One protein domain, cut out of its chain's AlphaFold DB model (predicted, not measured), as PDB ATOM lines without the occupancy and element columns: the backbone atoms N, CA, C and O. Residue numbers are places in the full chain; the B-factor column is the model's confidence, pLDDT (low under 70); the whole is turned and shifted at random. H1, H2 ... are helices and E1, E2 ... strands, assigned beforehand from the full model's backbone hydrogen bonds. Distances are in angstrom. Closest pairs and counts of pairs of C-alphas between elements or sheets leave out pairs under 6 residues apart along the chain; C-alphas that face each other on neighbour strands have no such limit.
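Overview. This is residues 3 to 113 of the 115 residues of an uncharacterized protein of Bacillus mycoides (UniProt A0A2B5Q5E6). A strongly twisted five-stranded sheet forms a head at one end, and a long helical hairpin, H1 and H2, runs out from it and makes the length. Residues 51 to 62 of H1 pack over one face of the sheet, its other face bare; H2 folds back along H1 without reaching the sheet. The 111 printed residues, of mixed class, run E1 E2 E3 E4 E5 H1 H2; the sheet, in that same order, is antiparallel throughout. The whole is only just loose, close to extended, with a radius of gyration of the C-alphas of 19.4 A and spans of 62 by 34 by 18 A.

Arrangement. Start at edge strand E1, residues 3 to 5: its N 4 is 2.8 A from O 12 of E2, residues 10 to 15. Next come E3, residues 18 to 28, E4, residues 31 to 38, and edge strand E5, residues 44 to 48. The five form a meander, each strand the antiparallel neighbour of the one before. Look for N 13 and O 21 between E2 and E3, N 26 and O 33 between E3 and E4, and N 45 and O 36 between E4 and E5, each pair 2.8 A apart, within hydrogen-bond range. H1, residues 51 to 85, is on the sheet at a height of 7.5 A, making two layers, a helix on one face of a sheet. It lies over E3 and E4, slantwise to the strands, at 56 degrees to E3 on the local plane; its closest C-alphas to E4 are Ala 54 and Val 36, 5.9 A. H2, residues 89 to 111, touches H1 in a helical hairpin, a shallow tilt of 22 degrees, opposite ways; Ile 83 and Ile 92 have the closest C-alphas, 5.4 A. H2 is apart from the five strands. In H1 and H2 every O i to N i+4 pair is within hydrogen-bond range.

Along the chain. Find C-alpha 3, where E1 begins, at (194.285, 225.772, 281.230). From first to last C-alpha, E3 is 30.0 A long and E4 22.9 A. H1 runs 51.1 A from C-alpha 51 at (199.171, 220.422, 282.028); H2 runs 32.9 A to C-alpha 111 at (178.619, 213.766, 272.666).

Size, cuts and confidence. The C-alphas farthest apart, those of Phe 29 and Gln 87, are 62.8 A apart. The printed part has no cut, and its six links between elements are tight. The mean pLDDT of the printed part is 93.1, and no printed residue is under 70.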
ATOM      1  N   VAL A   3     194.446 226.445 279.935       93.75
ATOM      2  CA  VAL A   3     194.285 225.772 281.230       93.75
ATOM      3  C   VAL A   3     194.010 226.809 282.315       93.75
ATOM      4  O   VAL A   3     194.727 227.803 282.406       93.75
ATOM      5  N   TYR A   4     192.999 226.562 283.140       92.69
ATOM      6  CA  TYR A   4     192.583 227.414 284.251       92.69
ATOM      7  C   TYR A   4     192.566 226.604 285.547       92.69
ATOM      8  O   TYR A   4     192.188 225.433 285.552       92.69
ATOM      9  N   GLY A   5     193.001 227.211 286.653       89.69
ATOM     10  CA  GLY A   5     192.845 226.610 287.977       89.69
ATOM     11  C   GLY A   5     191.388 226.691 288.420       89.69
ATOM     12  O   GLY A   5     190.836 227.788 288.448       89.69
ATOM     13  N   ALA A   6     190.786 225.549 288.751       78.94
ATOM     14  CA  ALA A   6     189.394 225.456 289.207       78.94
ATOM     15  C   ALA A   6     189.279 224.986 290.671       78.94
ATOM     16  O   ALA A   6     188.221 225.088 291.283       78.94
ATOM     17  N   GLY A   7     190.376 224.497 291.256       83.12
ATOM     18  CA  GLY A   7     190.464 224.071 292.648       83.12
ATOM     19  C   GLY A   7     191.892 223.675 293.022       83.12
ATOM     20  O   GLY A   7     192.828 223.916 292.261       83.12
ATOM     21  N   TYR A   8     192.061 223.051 294.191       76.12
ATOM     22  CA  TYR A   8     193.387 222.693 294.717       76.12
ATOM     23  C   TYR A   8     194.088 221.605 293.880       76.12
ATOM     24  O   TYR A   8     195.280 221.698 293.605       76.12
ATOM     25  N   ASP A   9     193.321 220.617 293.407       87.44
ATOM     26  CA  ASP A   9     193.817 219.465 292.639       87.44
ATOM     27  C   ASP A   9     193.105 219.295 291.286       87.44
ATOM     28  O   ASP A   9     193.173 218.233 290.658       87.44
ATOM     29  N   THR A  10     192.393 220.332 290.834       92.75
ATOM     30  CA  THR A  10     191.597 220.307 289.601       92.75
ATOM     31  C   THR A  10     191.881 221.518 288.717       92.75
ATOM     32  O   THR A  10     191.888 222.663 289.177       92.75
ATOM     33  N   TRP A  11     192.078 221.257 287.426       95.38
ATOM     34  CA  TRP A  11     192.201 222.283 286.392       95.38
ATOM     35  C   TRP A  11     191.207 222.030 285.274       95.38
ATOM     36  O   TRP A  11     190.906 220.889 284.937       95.38
ATOM     37  N   GLU A  12     190.756 223.103 284.648       96.25
ATOM     38  CA  GLU A  12     189.879 223.052 283.490       96.25
ATOM     39  C   GLU A  12     190.638 223.467 282.240       96.25
ATOM     40  O   GLU A  12     191.426 224.413 282.248       96.25
ATOM     41  N   ILE A  13     190.378 222.772 281.142       96.06
ATOM     42  CA  ILE A  13     190.886 223.095 279.818       96.06
ATOM     43  C   ILE A  13     189.717 223.662 279.023       96.06
ATOM     44  O   ILE A  13     188.732 222.964 278.786       96.06
ATOM     45  N   ARG A  14     189.815 224.930 278.615       96.19
ATOM     46  CA  ARG A  14     188.727 225.651 277.941       96.19
ATOM     47  C   ARG A  14     189.094 226.114 276.530       96.19
ATOM     48  O   ARG A  14     190.265 226.380 276.217       96.19
ATOM     49  N   ILE A  15     188.075 226.239 275.682       94.12
ATOM     50  CA  ILE A  15     188.100 226.962 274.401       94.12
ATOM     51  C   ILE A  15     186.954 227.976 274.436       94.12
ATOM     52  O   ILE A  15     185.791 227.588 274.502       94.12
ATOM     53  N   GLY A  16     187.285 229.272 274.430       91.31
ATOM     54  CA  GLY A  16     186.310 230.311 274.782       91.31
ATOM     55  C   GLY A  16     185.761 230.060 276.188       91.31
ATOM     56  O   GLY A  16     186.538 229.792 277.108       91.31
ATOM     57  N   ASP A  17     184.437 230.063 276.314       90.38
ATOM     58  CA  ASP A  17     183.728 229.790 277.571       90.38
ATOM     59  C   ASP A  17     183.418 228.300 277.793       90.38
ATOM     60  O   ASP A  17     182.933 227.917 278.855       90.38
ATOM     61  N   LYS A  18     183.719 227.434 276.817       94.19
ATOM     62  CA  LYS A  18     183.403 226.001 276.875       94.19
ATOM     63  C   LYS A  18     184.521 225.211 277.553       94.19
ATOM     64  O   LYS A  18     185.680 225.294 277.134       94.19
ATOM     65  N   ILE A  19     184.173 224.391 278.547       94.88
ATOM     66  CA  ILE A  19     185.075 223.393 279.135       94.88
ATOM     67  C   ILE A  19     185.155 222.198 278.185       94.88
ATOM     68  O   ILE A  19     184.167 221.522 277.913       94.88
ATOM     69  N   VAL A  20     186.350 221.949 277.661       96.38
ATOM     70  CA  VAL A  20     186.628 220.850 276.726       96.38
ATOM     71  C   VAL A  20     187.421 219.723 277.382       96.38
ATOM     72  O   VAL A  20     187.483 218.623 276.845       96.38
ATOM     73  N   GLY A  21     187.987 219.955 278.563       96.56
ATOM     74  CA  GLY A  21     188.624 218.912 279.352       96.56
ATOM     75  C   GLY A  21     188.813 219.312 280.802       96.56
ATOM     76  O   GLY A  21     188.806 220.496 281.138       96.56
ATOM     77  N   THR A  22     189.025 218.321 281.654       96.75
ATOM     78  CA  THR A  22     189.356 218.524 283.065       96.75
ATOM     79  C   THR A  22     190.570 217.689 283.440       96.75
ATOM     80  O   THR A  22     190.731 216.553 283.002       96.75
ATOM     81  N   ILE A  23     191.461 218.268 284.234       96.12
ATOM     82  CA  ILE A  23     192.591 217.575 284.840       96.12
ATOM     83  C   ILE A  23     192.230 217.358 286.295       96.12
ATOM     84  O   ILE A  23     192.017 218.329 287.019       96.12
ATOM     85  N   ARG A  24     192.202 216.101 286.725       94.31
ATOM     86  CA  ARG A  24     191.980 215.734 288.122       94.31
ATOM     87  C   ARG A  24     193.254 215.113 288.663       94.31
ATOM     88  O   ARG A  24     193.923 214.349 287.962       94.31
ATOM     89  N   THR A  25     193.591 215.447 289.901       92.31
ATOM     90  CA  THR A  25     194.702 214.811 290.597       92.31
ATOM     91  C   THR A  25     194.188 213.944 291.720       92.31
ATOM     92  O   THR A  25     193.369 214.375 292.524       92.31
ATOM     93  N   PHE A  26     194.687 212.719 291.761       87.31
ATOM     94  CA  PHE A  26     194.405 211.766 292.812       87.31
ATOM     95  C   PHE A  26     195.666 211.564 293.652       87.31
ATOM     96  O   PHE A  26     196.696 211.103 293.146       87.31
ATOM     97  N   ASP A  27     195.577 211.914 294.933       82.19
ATOM     98  CA  ASP A  27     196.622 211.662 295.921       82.19
ATOM     99  C   ASP A  27     196.365 210.313 296.600       82.19
ATOM    100  O   ASP A  27     195.640 210.196 297.586       82.19
ATOM    101  N   GLY A  28     196.953 209.256 296.034       74.88
ATOM    102  CA  GLY A  28     196.973 207.937 296.657       74.88
ATOM    103  C   GLY A  28     198.103 207.806 297.683       74.88
ATOM    104  O   GLY A  28     199.100 208.522 297.625       74.88
ATOM    105  N   PHE A  29     198.014 206.799 298.560       70.31
ATOM    106  CA  PHE A  29     198.981 206.522 299.642       70.31
ATOM    107  C   PHE A  29     200.464 206.446 299.220       70.31
ATOM    108  O   PHE A  29     201.345 206.575 300.066       70.31
ATOM    109  N   ARG A  30     200.760 206.179 297.939       70.44
ATOM    110  CA  ARG A  30     202.132 206.015 297.419       70.44
ATOM    111  C   ARG A  30     202.482 206.917 296.234       70.44
ATOM    112  O   ARG A  30     203.652 206.962 295.860       70.44
ATOM    113  N   LYS A  31     201.510 207.584 295.596       81.06
ATOM    114  CA  LYS A  31     201.770 208.384 294.390       81.06
ATOM    115  C   LYS A  31     200.641 209.369 294.089       81.06
ATOM    116  O   LYS A  31     199.470 209.003 294.147       81.06
ATOM    117  N   LYS A  32     201.040 210.570 293.661       84.50
ATOM    118  CA  LYS A  32     200.182 211.578 293.033       84.50
ATOM    119  C   LYS A  32     200.021 211.251 291.545       84.50
ATOM    120  O   LYS A  32     201.015 211.237 290.813       84.50
ATOM    121  N   ILE A  33     198.802 210.946 291.103       90.50
ATOM    122  CA  ILE A  33     198.476 210.669 289.693       90.50
ATOM    123  C   ILE A  33     197.628 211.818 289.164       90.50
ATOM    124  O   ILE A  33     196.640 212.188 289.788       90.50
ATOM    125  N   LYS A  34     198.014 212.381 288.017       93.56
ATOM    126  CA  LYS A  34     197.214 213.368 287.288       93.56
ATOM    127  C   LYS A  34     196.618 212.693 286.067       93.56
ATOM    128  O   LYS A  34     197.343 212.017 285.342       93.56
ATOM    129  N   SER A  35     195.342 212.929 285.817       95.88
ATOM    130  CA  SER A  35     194.629 212.328 284.693       95.88
ATOM    131  C   SER A  35     193.789 213.386 283.991       95.88
ATOM    132  O   SER A  35     193.279 214.306 284.634       95.88
ATOM    133  N   VAL A  36     193.673 213.273 282.669       96.81
ATOM    134  CA  VAL A  36     192.870 214.180 281.841       96.81
ATOM    135  C   VAL A  36     191.595 213.487 281.369       96.81
ATOM    136  O   VAL A  36     191.617 212.324 280.961       96.81
ATOM    137  N   TYR A  37     190.489 214.218 281.443       97.12
ATOM    138  CA  TYR A  37     189.132 213.785 281.131       97.12
ATOM    139  C   TYR A  37     188.524 214.691 280.059       97.12
ATOM    140  O   TYR A  37     188.902 215.860 279.940       97.12
ATOM    141  N   VAL A  38     187.583 214.153 279.283       96.19
ATOM    142  CA  VAL A  38     186.863 214.896 278.237       96.19
ATOM    143  C   VAL A  38     185.768 215.754 278.871       96.19
ATOM    144  O   VAL A  38     184.900 215.231 279.570       96.19
ATOM    145  N   GLY A  39     185.782 217.061 278.605       93.62
ATOM    146  CA  GLY A  39     184.832 218.021 279.170       93.62
ATOM    147  C   GLY A  39     184.667 217.882 280.685       93.62
ATOM    148  O   GLY A  39     185.638 217.702 281.424       93.62
ATOM    149  N   GLU A  40     183.410 217.921 281.118       90.06
ATOM    150  CA  GLU A  40     182.980 217.685 282.502       90.06
ATOM    151  C   GLU A  40     182.538 216.227 282.745       90.06
ATOM    152  O   GLU A  40     181.864 215.924 283.724       90.06
ATOM    153  N   THR A  41     182.907 215.304 281.854       90.94
ATOM    154  CA  THR A  41     182.503 213.894 281.941       90.94
ATOM    155  C   THR A  41     183.477 213.068 282.789       90.94
ATOM    156  O   THR A  41     184.606 213.479 283.059       90.94
ATOM    157  N   ASP A  42     183.084 211.840 283.136       91.31
ATOM    158  CA  ASP A  42     183.985 210.851 283.747       91.31
ATOM    159  C   ASP A  42     184.790 210.044 282.713       91.31
ATOM    160  O   ASP A  42     185.494 209.088 283.054       91.31
ATOM    161  N   LYS A  43     184.735 210.427 281.429       93.88
ATOM    162  CA  LYS A  43     185.521 209.780 280.381       93.88
ATOM    163  C   LYS A  43     186.985 210.201 280.488       93.88
ATOM    164  O   LYS A  43     187.395 211.233 279.957       93.88
ATOM    165  N   GLN A  44     187.781 209.364 281.148       95.62
ATOM    166  CA  GLN A  44     189.232 209.509 281.181       95.62
ATOM    167  C   GLN A  44     189.829 209.260 279.789       95.62
ATOM    168  O   GLN A  44     189.460 208.300 279.106       95.62
ATOM    169  N   ILE A  45     190.778 210.109 279.397       94.75
ATOM    170  CA  ILE A  45     191.607 209.924 278.202       94.75
ATOM    171  C   ILE A  45     192.855 209.130 278.589       94.75
ATOM    172  O   ILE A  45     193.074 208.037 278.073       94.75
ATOM    173  N   CYS A  46     193.665 209.664 279.509       94.38
ATOM    174  CA  CYS A  46     194.865 209.006 280.023       94.38
ATOM    175  C   CYS A  46     195.401 209.686 281.292       94.38
ATOM    176  O   CYS A  46     194.937 210.755 281.699       94.38
ATOM    177  N   ASP A  47     196.417 209.067 281.890       95.31
ATOM    178  CA  ASP A  47     197.279 209.717 282.877       95.31
ATOM    179  C   ASP A  47     198.289 210.639 282.191       95.31
ATOM    180  O   ASP A  47     198.686 210.417 281.045       95.31
ATOM    181  N   ILE A  48     198.702 211.681 282.905       95.31
ATOM    182  CA  ILE A  48     199.568 212.757 282.420       95.31
ATOM    183  C   ILE A  48     200.589 213.148 283.492       95.31
ATOM    184  O   ILE A  48     200.405 212.925 284.690       95.31
ATOM    185  N   ARG A  49     201.677 213.789 283.070       92.44
ATOM    186  CA  ARG A  49     202.727 214.311 283.955       92.44
ATOM    187  C   ARG A  49     202.522 215.790 284.264       92.44
ATOM    188  O   ARG A  49     202.839 216.243 285.364       92.44
ATOM    189  N   ASN A  50     202.002 216.552 283.304       91.62
ATOM    190  CA  ASN A  50     201.820 217.999 283.411       91.62
ATOM    191  C   ASN A  50     200.643 218.504 282.552       91.62
ATOM    192  O   ASN A  50     200.044 217.760 281.782       91.62
ATOM    193  N   GLN A  51     200.303 219.785 282.711       92.56
ATOM    194  CA  GLN A  51     199.171 220.422 282.028       92.56
ATOM    195  C   GLN A  51     199.384 220.567 280.515       92.56
ATOM    196  O   GLN A  51     198.414 220.504 279.767       92.56
ATOM    197  N   THR A  52     200.627 220.737 280.057       94.25
ATOM    198  CA  THR A  52     200.949 220.815 278.623       94.25
ATOM    199  C   THR A  52     200.633 219.494 277.929       94.25
ATOM    200  O   THR A  52     199.902 219.482 276.944       94.25
ATOM    201  N   GLU A  53     201.078 218.376 278.510       95.88
ATOM    202  CA  GLU A  53     200.755 217.030 278.031       95.88
ATOM    203  C   GLU A  53     199.238 216.798 278.019       95.88
ATOM    204  O   GLU A  53     198.714 216.208 277.080       95.88
ATOM    205  N   ALA A  54     198.505 217.316 279.011       95.12
ATOM    206  CA  ALA A  54     197.044 217.238 279.027       95.12
ATOM    207  C   ALA A  54     196.411 217.867 277.781       95.12
ATOM    208  O   ALA A  54     195.518 217.275 277.179       95.12
ATOM    209  N   VAL A  55     196.876 219.060 277.397       95.88
ATOM    210  CA  VAL A  55     196.373 219.781 276.225       95.88
ATOM    211  C   VAL A  55     196.693 219.016 274.943       95.88
ATOM    212  O   VAL A  55     195.796 218.822 274.129       95.88
ATOM    213  N   GLU A  56     197.924 218.524 274.787       96.31
ATOM    214  CA  GLU A  56     198.333 217.736 273.615       96.31
ATOM    215  C   GLU A  56     197.502 216.452 273.475       96.31
ATOM    216  O   GLU A  56     196.965 216.155 272.407       96.31
ATOM    217  N   LYS A  57     197.331 215.707 274.575       95.94
ATOM    218  CA  LYS A  57     196.533 214.473 274.592       95.94
ATOM    219  C   LYS A  57     195.067 214.742 274.289       95.94
ATOM    220  O   LYS A  57     194.448 213.975 273.556       95.94
ATOM    221  N   LEU A  58     194.525 215.836 274.816       96.12
ATOM    222  CA  LEU A  58     193.155 216.249 274.550       96.12
ATOM    223  C   LEU A  58     192.962 216.663 273.079       96.12
ATOM    224  O   LEU A  58     191.958 216.302 272.473       96.12
ATOM    225  N   GLN A  59     193.928 217.356 272.469       95.81
ATOM    226  CA  GLN A  59     193.895 217.674 271.036       95.81
ATOM    227  C   GLN A  59     193.902 216.409 270.178       95.81
ATOM    228  O   GLN A  59     193.030 216.245 269.327       95.81
ATOM    229  N   SER A  60     194.830 215.487 270.447       96.44
ATOM    230  CA  SER A  60     194.892 214.199 269.749       96.44
ATOM    231  C   SER A  60     193.609 213.384 269.921       96.44
ATOM    232  O   SER A  60     193.164 212.743 268.972       96.44
ATOM    233  N   PHE A  61     192.990 213.430 271.105       96.75
ATOM    234  CA  PHE A  61     191.691 212.809 271.346       96.75
ATOM    235  C   PHE A  61     190.616 213.374 270.408       96.75
ATOM    236  O   PHE A  61     189.963 212.594 269.720       96.75
ATOM    237  N   PHE A  62     190.459 214.699 270.315       96.44
ATOM    238  CA  PHE A  62     189.449 215.299 269.434       96.44
ATOM    239  C   PHE A  62     189.738 215.074 267.947       96.44
ATOM    240  O   PHE A  62     188.820 214.801 267.178       96.44
ATOM    241  N   GLU A  63     191.002 215.126 267.522       96.62
ATOM    242  CA  GLU A  63     191.372 214.808 266.137       96.62
ATOM    243  C   GLU A  63     191.027 213.364 265.769       96.62
ATOM    244  O   GLU A  63     190.469 213.109 264.698       96.62
ATOM    245  N   GLN A  64     191.331 212.416 266.658       96.25
ATOM    246  CA  GLN A  64     190.978 211.017 266.457       96.25
ATOM    247  C   GLN A  64     189.457 210.830 266.463       96.25
ATOM    248  O   GLN A  64     188.927 210.173 265.572       96.25
ATOM    249  N   ASN A  65     188.752 211.477 267.394       96.50
ATOM    250  CA  ASN A  65     187.297 211.423 267.496       96.50
ATOM    251  C   ASN A  65     186.622 211.916 266.204       96.50
ATOM    252  O   ASN A  65     185.733 211.247 265.683       96.50
ATOM    253  N   LYS A  66     187.108 213.011 265.607       96.31
ATOM    254  CA  LYS A  66     186.623 213.515 264.308       96.31
ATOM    255  C   LYS A  66     186.859 212.535 263.162       96.31
ATOM    256  O   LYS A  66     185.983 212.351 262.318       96.31
ATOM    257  N   ARG A  67     188.024 211.877 263.127       96.94
ATOM    258  CA  ARG A  67     188.313 210.827 262.132       96.94
ATOM    259  C   ARG A  67     187.385 209.627 262.302       96.94
ATOM    260  O   ARG A  67     186.902 209.095 261.304       96.94
ATOM    261  N   ASP A  68     187.123 209.227 263.541       96.19
ATOM    262  CA  ASP A  68     186.240 208.104 263.853       96.19
ATOM    263  C   ASP A  68     184.781 208.423 263.513       96.19
ATOM    264  O   ASP A  68     184.106 207.579 262.922       96.19
ATOM    265  N   ILE A  69     184.315 209.650 263.779       96.62
ATOM    266  CA  ILE A  69     183.002 210.142 263.331       96.62
ATOM    267  C   ILE A  69     182.902 210.046 261.809       96.62
ATOM    268  O   ILE A  69     182.026 209.344 261.309       96.62
ATOM    269  N   ALA A  70     183.837 210.648 261.069       96.81
ATOM    270  CA  ALA A  70     183.803 210.644 259.605       96.81
ATOM    271  C   ALA A  70     183.829 209.220 259.020       96.81
ATOM    272  O   ALA A  70     183.150 208.918 258.039       96.81
ATOM    273  N   LYS A  71     184.603 208.313 259.629       97.12
ATOM    274  CA  LYS A  71     184.645 206.901 259.239       97.12
ATOM    275  C   LYS A  71     183.305 206.205 259.485       97.12
ATOM    276  O   LYS A  71     182.827 205.478 258.617       97.12
ATOM    277  N   HIS A  72     182.707 206.405 260.656       96.12
ATOM    278  CA  HIS A  72     181.438 205.779 261.006       96.12
ATOM    279  C   HIS A  72     180.248 206.364 260.238       96.12
ATOM    280  O   HIS A  72     179.322 205.617 259.937       96.12
ATOM    281  N   GLU A  73     180.280 207.646 259.873       96.62
ATOM    282  CA  GLU A  73     179.287 208.266 258.989       96.62
ATOM    283  C   GLU A  73     179.306 207.621 257.605       96.62
ATOM    284  O   GLU A  73     178.259 207.190 257.126       96.62
ATOM    285  N   ARG A  74     180.494 207.429 257.016       97.00
ATOM    286  CA  ARG A  74     180.626 206.707 255.739       97.00
ATOM    287  C   ARG A  74     180.048 205.300 255.822       97.00
ATOM    288  O   ARG A  74     179.247 204.919 254.980       97.00
ATOM    289  N   TRP A  75     180.385 204.546 256.868       95.75
ATOM    290  CA  TRP A  75     179.823 203.203 257.065       95.75
ATOM    291  C   TRP A  75     178.305 203.219 257.268       95.75
ATOM    292  O   TRP A  75     177.605 202.332 256.786       95.75
ATOM    293  N   TYR A  76     177.779 204.220 257.971       95.56
ATOM    294  CA  TYR A  76     176.342 204.383 258.167       95.56
ATOM    295  C   TYR A  76     175.605 204.634 256.841       95.56
ATOM    296  O   TYR A  76     174.526 204.073 256.621       95.56
ATOM    297  N   GLU A  77     176.186 205.450 255.961       96.06
ATOM    298  CA  GLU A  77     175.672 205.724 254.614       96.06
ATOM    299  C   GLU A  77     175.786 204.499 253.699       96.06
ATOM    300  O   GLU A  77     174.803 204.125 253.056       96.06
ATOM    301  N   GLU A  78     176.938 203.823 253.692       95.06
ATOM    302  CA  GLU A  78     177.178 202.592 252.929       95.06
ATOM    303  C   GLU A  78     176.178 201.492 253.293       95.06
ATOM    304  O   GLU A  78     175.580 200.883 252.405       95.06
ATOM    305  N   LEU A  79     175.912 201.284 254.587       93.50
ATOM    306  CA  LEU A  79     174.882 200.343 255.033       93.50
ATOM    307  C   LEU A  79     173.480 200.776 254.606       93.50
ATOM    308  O   LEU A  79     172.665 199.934 254.239       93.50
ATOM    309  N   GLY A  80     173.186 202.079 254.624       92.75
ATOM    310  CA  GLY A  80     171.926 202.616 254.109       92.75
ATOM    311  C   GLY A  80     171.713 202.286 252.628       92.75
ATOM    312  O   GLY A  80     170.640 201.813 252.253       92.75
ATOM    313  N   MET A  81     172.751 202.468 251.806       93.19
ATOM    314  CA  MET A  81     172.731 202.083 250.392       93.19
ATOM    315  C   MET A  81     172.594 200.567 250.229       93.19
ATOM    316  O   MET A  81     171.753 200.118 249.453       93.19
ATOM    317  N   GLY A  82     173.346 199.777 251.000       90.38
ATOM    318  CA  GLY A  82     173.277 198.315 250.971       90.38
ATOM    319  C   GLY A  82     171.875 197.786 251.276       90.38
ATOM    320  O   GLY A  82     171.362 196.958 250.529       90.38
ATOM    321  N   ILE A  83     171.209 198.331 252.303       92.25
ATOM    322  CA  ILE A  83     169.813 198.000 252.642       92.25
ATOM    323  C   ILE A  83     168.877 198.258 251.456       92.25
ATOM    324  O   ILE A  83     168.014 197.434 251.175       92.25
ATOM    325  N   SER A  84     169.056 199.373 250.739       89.56
ATOM    326  CA  SER A  84     168.202 199.720 249.591       89.56
ATOM    327  C   SER A  84     168.399 198.819 248.363       89.56
ATOM    328  O   SER A  84     167.541 198.789 247.485       89.56
ATOM    329  N   GLN A  85     169.519 198.093 248.292       93.00
ATOM    330  CA  GLN A  85     169.883 197.241 247.155       93.00
ATOM    331  C   GLN A  85     169.517 195.767 247.362       93.00
ATOM    332  O   GLN A  85     169.440 195.012 246.392       93.00
ATOM    333  N   VAL A  86     169.289 195.338 248.606       92.81
ATOM    334  CA  VAL A  86     168.923 193.953 248.924       92.81
ATOM    335  C   VAL A  86     167.406 193.780 248.975       92.81
ATOM    336  O   VAL A  86     166.678 194.634 249.464       92.81
ATOM    337  N   GLN A  87     166.919 192.638 248.484       90.12
ATOM    338  CA  GLN A  87     165.481 192.320 248.459       90.12
ATOM    339  C   GLN A  87     165.066 191.336 249.560       90.12
ATOM    340  O   GLN A  87     163.889 191.225 249.890       90.12
ATOM    341  N   HIS A  88     166.021 190.592 250.121       94.56
ATOM    342  CA  HIS A  88     165.725 189.548 251.092       94.56
ATOM    343  C   HIS A  88     165.593 190.132 252.505       94.56
ATOM    344  O   HIS A  88     166.549 190.712 253.023       94.56
ATOM    345  N   GLN A  89     164.447 189.913 253.161       92.19
ATOM    346  CA  GLN A  89     164.133 190.519 254.464       92.19
ATOM    347  C   GLN A  89     165.190 190.225 255.539       92.19
ATOM    348  O   GLN A  89     165.623 191.135 256.231       92.19
ATOM    349  N   ILE A  90     165.697 188.988 255.615       93.94
ATOM    350  CA  ILE A  90     166.756 188.630 256.582       93.94
ATOM    351  C   ILE A  90     168.022 189.490 256.395       93.94
ATOM    352  O   ILE A  90     168.652 189.897 257.374       93.94
ATOM    353  N   CYS A  91     168.397 189.802 255.150       91.31
ATOM    354  CA  CYS A  91     169.543 190.668 254.867       91.31
ATOM    355  C   CYS A  91     169.242 192.118 255.266       91.31
ATOM    356  O   CYS A  91     170.091 192.764 255.875       91.31
ATOM    357  N   ILE A  92     168.028 192.601 254.973       94.50
ATOM    358  CA  ILE A  92     167.559 193.933 255.377       94.50
ATOM    359  C   ILE A  92     167.630 194.084 256.899       94.50
ATOM    360  O   ILE A  92     168.195 195.064 257.386       94.50
ATOM    361  N   ASP A  93     167.108 193.113 257.647       94.75
ATOM    362  CA  ASP A  93     167.073 193.141 259.110       94.75
ATOM    363  C   ASP A  93     168.489 193.153 259.697       94.75
ATOM    364  O   ASP A  93     168.801 193.965 260.570       94.75
ATOM    365  N   THR A  94     169.376 192.305 259.167       94.94
ATOM    366  CA  THR A  94     170.773 192.214 259.619       94.94
ATOM    367  C   THR A  94     171.518 193.533 259.399       94.94
ATOM    368  O   THR A  94     172.097 194.083 260.337       94.94
ATOM    369  N   LEU A  95     171.443 194.100 258.191       94.00
ATOM    370  CA  LEU A  95     172.088 195.377 257.874       94.00
ATOM    371  C   LEU A  95     171.472 196.544 258.663       94.00
ATOM    372  O   LEU A  95     172.180 197.461 259.081       94.00
ATOM    373  N   SER A  96     170.160 196.511 258.917       94.38
ATOM    374  CA  SER A  96     169.468 197.526 259.723       94.38
ATOM    375  C   SER A  96     169.911 197.500 261.187       94.38
ATOM    376  O   SER A  96     170.091 198.558 261.799       94.38
ATOM    377  N   LEU A  97     170.143 196.310 261.748       95.94
ATOM    378  CA  LEU A  97     170.695 196.147 263.095       95.94
ATOM    379  C   LEU A  97     172.115 196.714 263.193       95.94
ATOM    380  O   LEU A  97     172.406 197.483 264.113       95.94
ATOM    381  N   GLU A  98     172.983 196.400 262.229       95.88
ATOM    382  CA  GLU A  98     174.341 196.952 262.176       95.88
ATOM    383  C   GLU A  98     174.334 198.477 262.031       95.88
ATOM    384  O   GLU A  98     175.044 199.184 262.755       95.88
ATOM    385  N   ARG A  99     173.466 199.004 261.162       94.88
ATOM    386  CA  ARG A  99     173.297 200.445 260.957       94.88
ATOM    387  C   ARG A  99     172.825 201.149 262.232       94.88
ATOM    388  O   ARG A  99     173.334 202.219 262.565       94.88
ATOM    389  N   SER A 100     171.911 200.538 262.989       96.50
ATOM    390  CA  SER A 100     171.471 201.037 264.302       96.50
ATOM    391  C   SER A 100     172.601 201.022 265.338       96.50
ATOM    392  O   SER A 100     172.778 201.981 266.095       96.50
ATOM    393  N   ALA A 101     173.433 199.977 265.345       96.50
ATOM    394  CA  ALA A 101     174.599 199.912 266.221       96.50
ATOM    395  C   ALA A 101     175.630 201.009 265.899       96.50
ATOM    396  O   ALA A 101     176.202 201.598 266.820       96.50
ATOM    397  N   ILE A 102     175.850 201.317 264.618       95.69
ATOM    398  CA  ILE A 102     176.718 202.425 264.196       95.69
ATOM    399  C   ILE A 102     176.112 203.779 264.576       95.69
ATOM    400  O   ILE A 102     176.841 204.622 265.092       95.69
ATOM    401  N   ALA A 103     174.798 203.971 264.425       96.25
ATOM    402  CA  ALA A 103     174.127 205.204 264.849       96.25
ATOM    403  C   ALA A 103     174.364 205.506 266.339       96.25
ATOM    404  O   ALA A 103     174.776 206.609 266.689       96.25
ATOM    405  N   LYS A 104     174.212 204.497 267.207       96.94
ATOM    406  CA  LYS A 104     174.485 204.631 268.651       96.94
ATOM    407  C   LYS A 104     175.951 204.945 268.955       96.94
ATOM    408  O   LYS A 104     176.251 205.616 269.937       96.94
ATOM    409  N   LYS A 105     176.892 204.432 268.153       95.25
ATOM    410  CA  LYS A 105     178.318 204.770 268.296       95.25
ATOM    411  C   LYS A 105     178.585 206.214 267.877       95.25
ATOM    412  O   LYS A 105     179.297 206.909 268.592       95.25
ATOM    413  N   LEU A 106     177.999 206.663 266.768       96.25
ATOM    414  CA  LEU A 106     178.108 208.044 266.295       96.25
ATOM    415  C   LEU A 106     177.566 209.044 267.312       96.25
ATOM    416  O   LEU A 106     178.219 210.048 267.565       96.25
ATOM    417  N   GLU A 107     176.418 208.751 267.920       96.06
ATOM    418  CA  GLU A 107     175.838 209.573 268.986       96.06
ATOM    419  C   GLU A 107     176.836 209.772 270.136       96.06
ATOM    420  O   GLU A 107     177.195 210.903 270.447       96.06
ATOM    421  N   LYS A 108     177.412 208.680 270.657       94.50
ATOM    422  CA  LYS A 108     178.425 208.739 271.726       94.50
ATOM    423  C   LYS A 108     179.694 209.492 271.330       94.50
ATOM    424  O   LYS A 108     180.275 210.189 272.153       94.50
ATOM    425  N   LEU A 109     180.171 209.326 270.096       94.44
ATOM    426  CA  LEU A 109     181.355 210.050 269.622       94.44
ATOM    427  C   LEU A 109     181.065 211.552 269.497       94.44
ATOM    428  O   LEU A 109     181.910 212.363 269.865       94.44
ATOM    429  N   ARG A 110     179.864 211.928 269.040       94.38
ATOM    430  CA  ARG A 110     179.425 213.327 268.923       94.38
ATOM    431  C   ARG A 110     179.216 213.993 270.282       94.38
ATOM    432  O   ARG A 110     179.593 215.147 270.435       94.38
ATOM    433  N   GLU A 111     178.696 213.277 271.277       94.19
ATOM    434  CA  GLU A 111     178.619 213.766 272.666       94.19
ATOM    435  C   GLU A 111     179.999 214.141 273.226       94.19
ATOM    436  O   GLU A 111     180.131 215.080 274.011       94.19
ATOM    437  N   LEU A 112     181.036 213.415 272.800       92.50
ATOM    438  CA  LEU A 112     182.418 213.646 273.202       92.50
ATOM    439  C   LEU A 112     183.166 214.617 272.280       92.50
ATOM    440  O   LEU A 112     184.303 214.951 272.599       92.50
ATOM    441  N   ASP A 113     182.582 215.083 271.168       92.31
ATOM    442  CA  ASP A 113     183.214 216.058 270.271       92.31
ATOM    443  C   ASP A 113     182.914 217.484 270.734       92.31
ATOM    444  O   ASP A 113     181.908 218.106 270.393       92.31
TER     445      ASP A 113